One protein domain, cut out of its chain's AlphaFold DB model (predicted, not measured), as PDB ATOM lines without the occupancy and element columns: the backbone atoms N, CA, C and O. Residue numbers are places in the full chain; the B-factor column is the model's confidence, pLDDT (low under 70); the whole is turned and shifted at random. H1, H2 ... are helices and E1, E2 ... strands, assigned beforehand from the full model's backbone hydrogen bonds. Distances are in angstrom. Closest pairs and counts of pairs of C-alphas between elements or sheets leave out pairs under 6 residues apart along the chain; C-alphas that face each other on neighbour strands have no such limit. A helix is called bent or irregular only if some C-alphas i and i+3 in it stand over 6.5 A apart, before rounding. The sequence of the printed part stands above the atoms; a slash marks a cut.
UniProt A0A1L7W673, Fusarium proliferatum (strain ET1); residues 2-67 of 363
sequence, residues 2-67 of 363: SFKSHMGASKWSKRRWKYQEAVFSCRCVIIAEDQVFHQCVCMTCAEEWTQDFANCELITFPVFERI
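This is residues 2 to 67 of the 363 residues of a protein of Fusarium proliferatum (strain ET1) (UniProt A0A1L7W673). A small antiparallel sheet of three strands, E1 to E3, has three short helices in a loose, open arc at one end, and a long stretch without named elements that goes out beyond E3 and folds back. The arc runs from H1, which only grazes the sheet, through H2 and H3 back to edge strand E1, while the stretch at residues 47 to 67 pairs briefly with E3 at residues 57 to 58 and then runs on toward the helices. The printed part has 66 residues, with three named helices followed by three named strands, in the sheet order E1, E2, E3. The class is mixed, helices and strands, with 30 residues, under half, in named elements. The whole is compact, with a radius of gyration of the C-alphas of 11.5 A and spans of 34 by 27 by 17 A.

H1 is residues 3 to 9, 10.9 A from first to last C-alpha, and begins at C-alpha 3 at (338.141, 356.204, 334.923). It is neither bent nor irregular, but only just: C-alphas 6 and 9 are 6.2 A apart. H2 is residues 11 to 14, 5.3 A long, and H3 is residues 18 to 24, 10.3 A long. E1 is residues 28 to 31, 9.7 A long, and begins at (349.526, 350.747, 330.000). E2 is residues 36 to 39, 9.9 A, and E3 is residues 43 to 46, 10.1 A, ending at C-alpha 46 at (341.711, 359.721, 328.905).

H1 only grazes the sheet, with its residues 3 to 7; the closest C-alphas of H1 and E3 are those of Phe 3 and Ala 46, 7.8 A apart. H1 and H2 are close but not clearly touching, with the C-alphas of Met 7 and Ser 13 closest at 6.3 A. H2 and H3 are also close but not clearly touching, closest at the C-alphas of Trp 12 and Lys 18, 6.6 A. H1 and H3 are apart. Neither H2 nor H3 is on the sheet. Every O i to N i+4 pair is within hydrogen-bond range in H3, 2 of 3 are in H1, and H2 is too short for such a pair. E1, E2 and E3 form a meander, each strand the antiparallel neighbour of the one before. The hairpin of E1 and E2 has an angle of 161 degrees between directions, with N 30 and O 37 at 2.8 A and N 39 and O 28 at 2.9 A, within hydrogen-bond range. In the hairpin of E2 and E3, at 173 degrees, N 38 and O 45 are 2.8 A apart, within hydrogen-bond range. E1 and E3 are the edge strands. Residues 43 to 44 of E3 also pair, antiparallel, with residues 57 to 58.

The two C-alphas farthest apart are those of Arg 16 and Gln 51, 34.1 A. The printed part has no cut, and the links between named elements are tight. Residues 47 to 67 hold no named element. The mean pLDDT of the printed part is 71.2, and 27 residues are under 70, namely 2 to 4, 9, 26, 41 to 43 and 49 to 67.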
ATOM      1  N   SER A   2     334.327 359.376 335.139       66.00
ATOM      2  CA  SER A   2     335.651 359.057 335.740       66.00
ATOM      3  C   SER A   2     336.152 357.650 335.376       66.00
ATOM      4  O   SER A   2     335.360 356.707 335.292       66.00
ATOM      5  N   PHE A   3     337.469 357.476 335.231       68.62
ATOM      6  CA  PHE A   3     338.141 356.204 334.923       68.62
ATOM      7  C   PHE A   3     337.677 355.026 335.805       68.62
ATOM      8  O   PHE A   3     337.494 353.903 335.327       68.62
ATOM      9  N   LYS A   4     337.396 355.288 337.090       69.25
ATOM     10  CA  LYS A   4     336.920 354.282 338.055       69.25
ATOM     11  C   LYS A   4     335.606 353.617 337.633       69.25
ATOM     12  O   LYS A   4     335.429 352.421 337.868       69.25
ATOM     13  N   SER A   5     334.701 354.373 337.016       70.81
ATOM     14  CA  SER A   5     333.388 353.867 336.607       70.81
ATOM     15  C   SER A   5     333.497 352.844 335.468       70.81
ATOM     16  O   SER A   5     332.950 351.748 335.592       70.81
ATOM     17  N   HIS A   6     334.310 353.127 334.446       72.75
ATOM     18  CA  HIS A   6     334.573 352.208 333.331       72.75
ATOM     19  C   HIS A   6     335.299 350.936 333.789       72.75
ATOM     20  O   HIS A   6     334.950 349.818 333.403       72.75
ATOM     21  N   MET A   7     336.294 351.079 334.670       74.69
ATOM     22  CA  MET A   7     337.098 349.940 335.117       74.69
ATOM     23  C   MET A   7     336.365 349.039 336.111       74.69
ATOM     24  O   MET A   7     336.499 347.816 336.022       74.69
ATOM     25  N   GLY A   8     335.585 349.603 337.038       70.06
ATOM     26  CA  GLY A   8     334.932 348.853 338.118       70.06
ATOM     27  C   GLY A   8     333.943 347.789 337.630       70.06
ATOM     28  O   GLY A   8     333.860 346.712 338.218       70.06
ATOM     29  N   ALA A   9     333.246 348.042 336.521       69.81
ATOM     30  CA  ALA A   9     332.290 347.094 335.944       69.81
ATOM     31  C   ALA A   9     332.924 346.085 334.965       69.81
ATOM     32  O   ALA A   9     332.319 345.048 334.676       69.81
ATOM     33  N   SER A  10     334.136 346.361 334.468       79.19
ATOM     34  CA  SER A  10     334.759 345.592 333.386       79.19
ATOM     35  C   SER A  10     335.028 344.121 333.749       79.19
ATOM     36  O   SER A  10     335.377 343.767 334.875       79.19
ATOM     37  N   LYS A  11     334.960 343.228 332.752       83.06
ATOM     38  CA  LYS A  11     335.372 341.820 332.934       83.06
ATOM     39  C   LYS A  11     336.856 341.691 333.284       83.06
ATOM     40  O   LYS A  11     337.254 340.721 333.920       83.06
ATOM     41  N   TRP A  12     337.685 342.637 332.847       82.88
ATOM     42  CA  TRP A  12     339.119 342.613 333.115       82.88
ATOM     43  C   TRP A  12     339.426 342.859 334.598       82.88
ATOM     44  O   TRP A  12     340.219 342.116 335.176       82.88
ATOM     45  N   SER A  13     338.753 343.821 335.240       78.88
ATOM     46  CA  SER A  13     338.974 344.142 336.660       78.88
ATOM     47  C   SER A  13     338.504 343.030 337.598       78.88
ATOM     48  O   SER A  13     339.128 342.793 338.632       78.88
ATOM     49  N   LYS A  14     337.462 342.291 337.203       82.12
ATOM     50  CA  LYS A  14     336.933 341.145 337.954       82.12
ATOM     51  C   LYS A  14     337.788 339.887 337.828       82.12
ATOM     52  O   LYS A  14     337.734 339.035 338.705       82.12
ATOM     53  N   ARG A  15     338.601 339.751 336.772       85.94
ATOM     54  CA  ARG A  15     339.440 338.561 336.547       85.94
ATOM     55  C   ARG A  15     340.675 338.566 337.441       85.94
ATOM     56  O   ARG A  15     341.466 339.509 337.457       85.94
ATOM     57  N   ARG A  16     340.879 337.457 338.142       85.38
ATOM     58  CA  ARG A  16     341.922 337.277 339.154       85.38
ATOM     59  C   ARG A  16     343.335 337.195 338.574       85.38
ATOM     60  O   ARG A  16     344.224 337.864 339.075       85.38
ATOM     61  N   TRP A  17     343.536 336.503 337.453       83.12
ATOM     62  CA  TRP A  17     344.842 336.438 336.770       83.12
ATOM     63  C   TRP A  17     345.323 337.788 336.208       83.12
ATOM     64  O   TRP A  17     346.522 338.016 336.073       83.12
ATOM     65  N   LYS A  18     344.391 338.710 335.930       85.50
ATOM     66  CA  LYS A  18     344.696 340.081 335.499       85.50
ATOM     67  C   LYS A  18     345.203 340.966 336.635       85.50
ATOM     68  O   LYS A  18     345.677 342.066 336.379       85.50
ATOM     69  N   TYR A  19     345.121 340.498 337.880       83.75
ATOM     70  CA  TYR A  19     345.572 341.253 339.042       83.75
ATOM     71  C   TYR A  19     347.067 341.571 338.965       83.75
ATOM     72  O   TYR A  19     347.443 342.737 339.013       83.75
ATOM     73  N   GLN A  20     347.913 340.557 338.760       78.62
ATOM     74  CA  GLN A  20     349.361 340.769 338.684       78.62
ATOM     75  C   GLN A  20     349.768 341.630 337.478       78.62
ATOM     76  O   GLN A  20     350.648 342.475 337.610       78.62
ATOM     77  N   GLU A  21     349.096 341.491 336.326       81.25
ATOM     78  CA  GLU A  21     349.333 342.378 335.177       81.25
ATOM     79  C   GLU A  21     349.108 343.838 335.565       81.25
ATOM     80  O   GLU A  21     349.893 344.718 335.222       81.25
ATOM     81  N   ALA A  22     348.045 344.087 336.320       76.25
ATOM     82  CA  ALA A  22     347.677 345.419 336.737       76.25
ATOM     83  C   ALA A  22     348.626 346.013 337.789       76.25
ATOM     84  O   ALA A  22     348.924 347.205 337.746       76.25
ATOM     85  N   VAL A  23     349.123 345.176 338.703       74.88
ATOM     86  CA  VAL A  23     350.099 345.562 339.731       74.88
ATOM     87  C   VAL A  23     351.452 345.931 339.109       74.88
ATOM     88  O   VAL A  23     352.067 346.907 339.538       74.88
ATOM     89  N   PHE A  24     351.908 345.190 338.092       75.50
ATOM     90  CA  PHE A  24     353.258 345.339 337.528       75.50
ATOM     91  C   PHE A  24     353.361 346.195 336.261       75.50
ATOM     92  O   PHE A  24     354.468 346.541 335.847       75.50
ATOM     93  N   SER A  25     352.249 346.574 335.633       76.94
ATOM     94  CA  SER A  25     352.296 347.406 334.427       76.94
ATOM     95  C   SER A  25     352.663 348.854 334.761       76.94
ATOM     96  O   SER A  25     351.813 349.638 335.162       76.94
ATOM     97  N   CYS A  26     353.923 349.252 334.557       68.56
ATOM     98  CA  CYS A  26     354.384 350.630 334.801       68.56
ATOM     99  C   CYS A  26     353.757 351.666 333.852       68.56
ATOM    100  O   CYS A  26     353.570 352.828 334.230       68.56
ATOM    101  N   ARG A  27     353.419 351.255 332.629       77.44
ATOM    102  CA  ARG A  27     352.709 352.051 331.623       77.44
ATOM    103  C   ARG A  27     351.758 351.128 330.883       77.44
ATOM    104  O   ARG A  27     352.187 350.068 330.435       77.44
ATOM    105  N   CYS A  28     350.497 351.511 330.766       79.56
ATOM    106  CA  CYS A  28     349.526 350.747 330.000       79.56
ATOM    107  C   CYS A  28     348.560 351.667 329.263       79.56
ATOM    108  O   CYS A  28     348.260 352.779 329.695       79.56
ATOM    109  N   VAL A  29     348.090 351.160 328.129       84.69
ATOM    110  CA  VAL A  29     346.955 351.706 327.400       84.69
ATOM    111  C   VAL A  29     345.780 350.779 327.675       84.69
ATOM    112  O   VAL A  29     345.895 349.562 327.522       84.69
ATOM    113  N   ILE A  30     344.677 351.350 328.128       80.75
ATOM    114  CA  ILE A  30     343.451 350.653 328.488       80.75
ATOM    115  C   ILE A  30     342.398 351.092 327.486       80.75
ATOM    116  O   ILE A  30     342.020 352.257 327.448       80.75
ATOM    117  N   ILE A  31     341.940 350.152 326.674       85.94
ATOM    118  CA  ILE A  31     340.871 350.381 325.709       85.94
ATOM    119  C   ILE A  31     339.571 349.964 326.400       85.94
ATOM    120  O   ILE A  31     339.360 348.771 326.636       85.94
ATOM    121  N   ALA A  32     338.762 350.944 326.805       81.62
ATOM    122  CA  ALA A  32     337.408 350.721 327.303       81.62
ATOM    123  C   ALA A  32     336.405 350.716 326.134       81.62
ATOM    124  O   ALA A  32     336.795 350.834 324.973       81.62
ATOM    125  N   GLU A  33     335.120 350.514 326.429       81.75
ATOM    126  CA  GLU A  33     334.074 350.423 325.397       81.75
ATOM    127  C   GLU A  33     333.856 351.750 324.658       81.75
ATOM    128  O   GLU A  33     333.550 351.746 323.468       81.75
ATOM    129  N   ASP A  34     334.033 352.866 325.355       82.75
ATOM    130  CA  ASP A  34     333.715 354.215 324.897       82.75
ATOM    131  C   ASP A  34     334.925 355.153 324.838       82.75
ATOM    132  O   ASP A  34     334.820 356.231 324.257       82.75
ATOM    133  N   GLN A  35     336.065 354.756 325.414       83.75
ATOM    134  CA  GLN A  35     337.243 355.614 325.476       83.75
ATOM    135  C   GLN A  35     338.558 354.851 325.677       83.75
ATOM    136  O   GLN A  35     338.603 353.771 326.275       83.75
ATOM    137  N   VAL A  36     339.665 355.449 325.236       85.19
ATOM    138  CA  VAL A  36     341.023 354.975 325.538       85.19
ATOM    139  C   VAL A  36     341.633 355.753 326.705       85.19
ATOM    140  O   VAL A  36     341.627 356.981 326.731       85.19
ATOM    141  N   PHE A  37     342.230 355.037 327.659       81.62
ATOM    142  CA  PHE A  37     342.971 355.611 328.779       81.62
ATOM    143  C   PHE A  37     344.450 355.245 328.700       81.62
ATOM    144  O   PHE A  37     344.814 354.079 328.551       81.62
ATOM    145  N   HIS A  38     345.321 356.228 328.875       81.12
ATOM    146  CA  HIS A  38     346.738 356.018 329.123       81.12
ATOM    147  C   HIS A  38     347.015 356.150 330.621       81.12
ATOM    148  O   HIS A  38     346.761 357.191 331.227       81.12
ATOM    149  N   GLN A  39     347.582 355.107 331.220       77.62
ATOM    150  CA  GLN A  39     347.956 355.098 332.626       77.62
ATOM    151  C   GLN A  39     349.464 354.905 332.785       77.62
ATOM    152  O   GLN A  39     350.056 353.955 332.269       77.62
ATOM    153  N   CYS A  40     350.087 355.771 333.580       73.38
ATOM    154  CA  CYS A  40     351.468 355.630 334.023       73.38
ATOM    155  C   CYS A  40     351.564 355.701 335.556       73.38
ATOM    156  O   CYS A  40     350.561 355.652 336.259       73.38
ATOM    157  N   VAL A  41     352.787 355.776 336.082       62.97
ATOM    158  CA  VAL A  41     353.056 355.882 337.528       62.97
ATOM    159  C   VAL A  41     352.559 357.197 338.135       62.97
ATOM    160  O   VAL A  41     352.307 357.238 339.331       62.97
ATOM    161  N   CYS A  42     352.423 358.259 337.339       63.47
ATOM    162  CA  CYS A  42     352.140 359.603 337.848       63.47
ATOM    163  C   CYS A  42     350.707 360.072 337.571       63.47
ATOM    164  O   CYS A  42     350.211 360.949 338.271       63.47
ATOM    165  N   MET A  43     350.048 359.523 336.547       69.81
ATOM    166  CA  MET A  43     348.731 359.980 336.099       69.81
ATOM    167  C   MET A  43     347.978 358.907 335.314       69.81
ATOM    168  O   MET A  43     348.584 358.017 334.706       69.81
ATOM    169  N   THR A  44     346.652 359.044 335.295       75.75
ATOM    170  CA  THR A  44     345.781 358.413 334.300       75.75
ATOM    171  C   THR A  44     345.132 359.518 333.470       75.75
ATOM    172  O   THR A  44     344.554 360.448 334.024       75.75
ATOM    173  N   CYS A  45     345.236 359.423 332.149       75.88
ATOM    174  CA  CYS A  45     344.658 360.383 331.214       75.88
ATOM    175  C   CYS A  45     343.752 359.646 330.234       75.88
ATOM    176  O   CYS A  45     344.138 358.606 329.701       75.88
ATOM    177  N   ALA A  46     342.567 360.188 329.985       79.00
ATOM    178  CA  ALA A  46     341.711 359.721 328.905       79.00
ATOM    179  C   ALA A  46     342.119 360.398 327.585       79.00
ATOM    180  O   ALA A  46     342.680 361.494 327.605       79.00
ATOM    181  N   GLU A  47     341.853 359.761 326.446       80.00
ATOM    182  CA  GLU A  47     342.291 360.241 325.125       80.00
ATOM    183  C   GLU A  47     341.799 361.659 324.796       80.00
ATOM    184  O   GLU A  47     342.493 362.426 324.127       80.00
ATOM    185  N   GLU A  48     340.643 362.044 325.337       74.44
ATOM    186  CA  GLU A  48     340.047 363.367 325.138       74.44
ATOM    187  C   GLU A  48     340.848 364.490 325.832       74.44
ATOM    188  O   GLU A  48     340.775 365.643 325.420       74.44
ATOM    189  N   TRP A  49     341.673 364.152 326.833       67.12
ATOM    190  CA  TRP A  49     342.448 365.100 327.650       67.12
ATOM    191  C   TRP A  49     343.945 365.108 327.322       67.12
ATOM    192  O   TRP A  49     344.731 365.739 328.025       67.12
ATOM    193  N   THR A  50     344.376 364.441 326.244       61.25
ATOM    194  CA  THR A  50     345.809 364.300 325.902       61.25
ATOM    195  C   THR A  50     346.514 365.644 325.633       61.25
ATOM    196  O   THR A  50     347.740 365.711 325.651       61.25
ATOM    197  N   GLN A  51     345.753 366.718 325.389       59.72
ATOM    198  CA  GLN A  51     346.270 368.071 325.143       59.72
ATOM    199  C   GLN A  51     346.266 368.978 326.385       59.72
ATOM    200  O   GLN A  51     346.892 370.034 326.349       59.72
ATOM    201  N   ASP A  52     345.612 368.575 327.481       63.31
ATOM    202  CA  ASP A  52     345.490 369.375 328.702       63.31
ATOM    203  C   ASP A  52     345.768 368.523 329.950       63.31
ATOM    204  O   ASP A  52     344.872 368.023 330.634       63.31
ATOM    205  N   PHE A  53     347.062 368.347 330.239       63.50
ATOM    206  CA  PHE A  53     347.547 367.542 331.362       63.50
ATOM    207  C   PHE A  53     347.080 368.048 332.735       63.50
ATOM    208  O   PHE A  53     347.136 367.284 333.698       63.50
ATOM    209  N   ALA A  54     346.617 369.301 332.843       63.38
ATOM    210  CA  ALA A  54     346.090 369.848 334.092       63.38
ATOM    211  C   ALA A  54     344.769 369.181 334.514       63.38
ATOM    212  O   ALA A  54     344.468 369.131 335.704       63.38
ATOM    213  N   ASN A  55     344.023 368.626 333.550       61.66
ATOM    214  CA  ASN A  55     342.759 367.925 333.781       61.66
ATOM    215  C   ASN A  55     342.922 366.400 333.894       61.66
ATOM    216  O   ASN A  55     341.937 365.697 334.124       61.66
ATOM    217  N   CYS A  56     344.140 365.863 333.744       63.75
ATOM    218  CA  CYS A  56     344.375 364.446 334.003       63.75
ATOM    219  C   CYS A  56     344.180 364.143 335.493       63.75
ATOM    220  O   CYS A  56     344.647 364.883 336.359       63.75
ATOM    221  N   GLU A  57     343.532 363.017 335.798       60.09
ATOM    222  CA  GLU A  57     343.382 362.556 337.174       60.09
ATOM    223  C   GLU A  57     344.783 362.244 337.739       60.09
ATOM    224  O   GLU A  57     345.399 361.212 337.434       60.09
ATOM    225  N   LEU A  58     345.303 363.163 338.566       55.34
ATOM    226  CA  LEU A  58     346.416 362.884 339.465       55.34
ATOM    227  C   LEU A  58     345.994 361.705 340.329       55.34
ATOM    228  O   LEU A  58     344.897 361.693 340.894       55.34
ATOM    229  N   ILE A  59     346.849 360.686 340.381       51.28
ATOM    230  CA  ILE A  59     346.517 359.399 340.985       51.28
ATOM    231  C   ILE A  59     346.196 359.611 342.468       51.28
ATOM    232  O   ILE A  59     347.082 359.629 343.312       51.28
ATOM    233  N   THR A  60     344.909 359.751 342.784       43.41
ATOM    234  CA  THR A  60     344.420 359.710 344.168       43.41
ATOM    235  C   THR A  60     344.209 358.257 344.592       43.41
ATOM    236  O   THR A  60     344.298 357.925 345.764       43.41
ATOM    237  N   PHE A  61     344.001 357.363 343.624       40.19
ATOM    238  CA  PHE A  61     343.961 355.920 343.806       40.19
ATOM    239  C   PHE A  61     344.450 355.277 342.513       40.19
ATOM    240  O   PHE A  61     343.760 355.380 341.494       40.19
ATOM    241  N   PRO A  62     345.609 354.604 342.482       49.50
ATOM    242  CA  PRO A  62     345.844 353.705 341.376       49.50
ATOM    243  C   PRO A  62     344.787 352.605 341.528       49.50
ATOM    244  O   PRO A  62     344.524 352.137 342.635       49.50
ATOM    245  N   VAL A  63     344.135 352.210 340.435       46.78
ATOM    246  CA  VAL A  63     343.111 351.144 340.459       46.78
ATOM    247  C   VAL A  63     343.646 349.866 341.137       46.78
ATOM    248  O   VAL A  63     342.857 349.070 341.635       46.78
ATOM    249  N   PHE A  64     344.976 349.744 341.263       50.56
ATOM    250  CA  PHE A  64     345.702 348.835 342.151       50.56
ATOM    251  C   PHE A  64     346.803 349.599 342.864       50.56
ATOM    252  O   PHE A  64     347.519 350.324 342.183       50.56
ATOM    253  N   GLU A  65     346.985 349.414 344.175       51.22
ATOM    254  CA  GLU A  65     348.184 349.868 344.890       51.22
ATOM    255  C   GLU A  65     349.435 349.344 344.170       51.22
ATOM    256  O   GLU A  65     349.916 348.241 344.422       51.22
ATOM    257  N   ARG A  66     349.969 350.125 343.225       54.72
ATOM    258  CA  ARG A  66     351.209 349.774 342.545       54.72
ATOM    259  C   ARG A  66     352.277 349.696 343.609       54.72
ATOM    260  O   ARG A  66     352.390 350.607 344.432       54.72
ATOM    261  N   ILE A  67     353.061 348.626 343.583       52.66
ATOM    262  CA  ILE A  67     354.141 348.439 344.543       52.66
ATOM    263  C   ILE A  67     355.322 349.317 344.112       52.66
ATOM    264  O   ILE A  67     356.318 348.861 343.560       52.66
TER     265      ILE A  67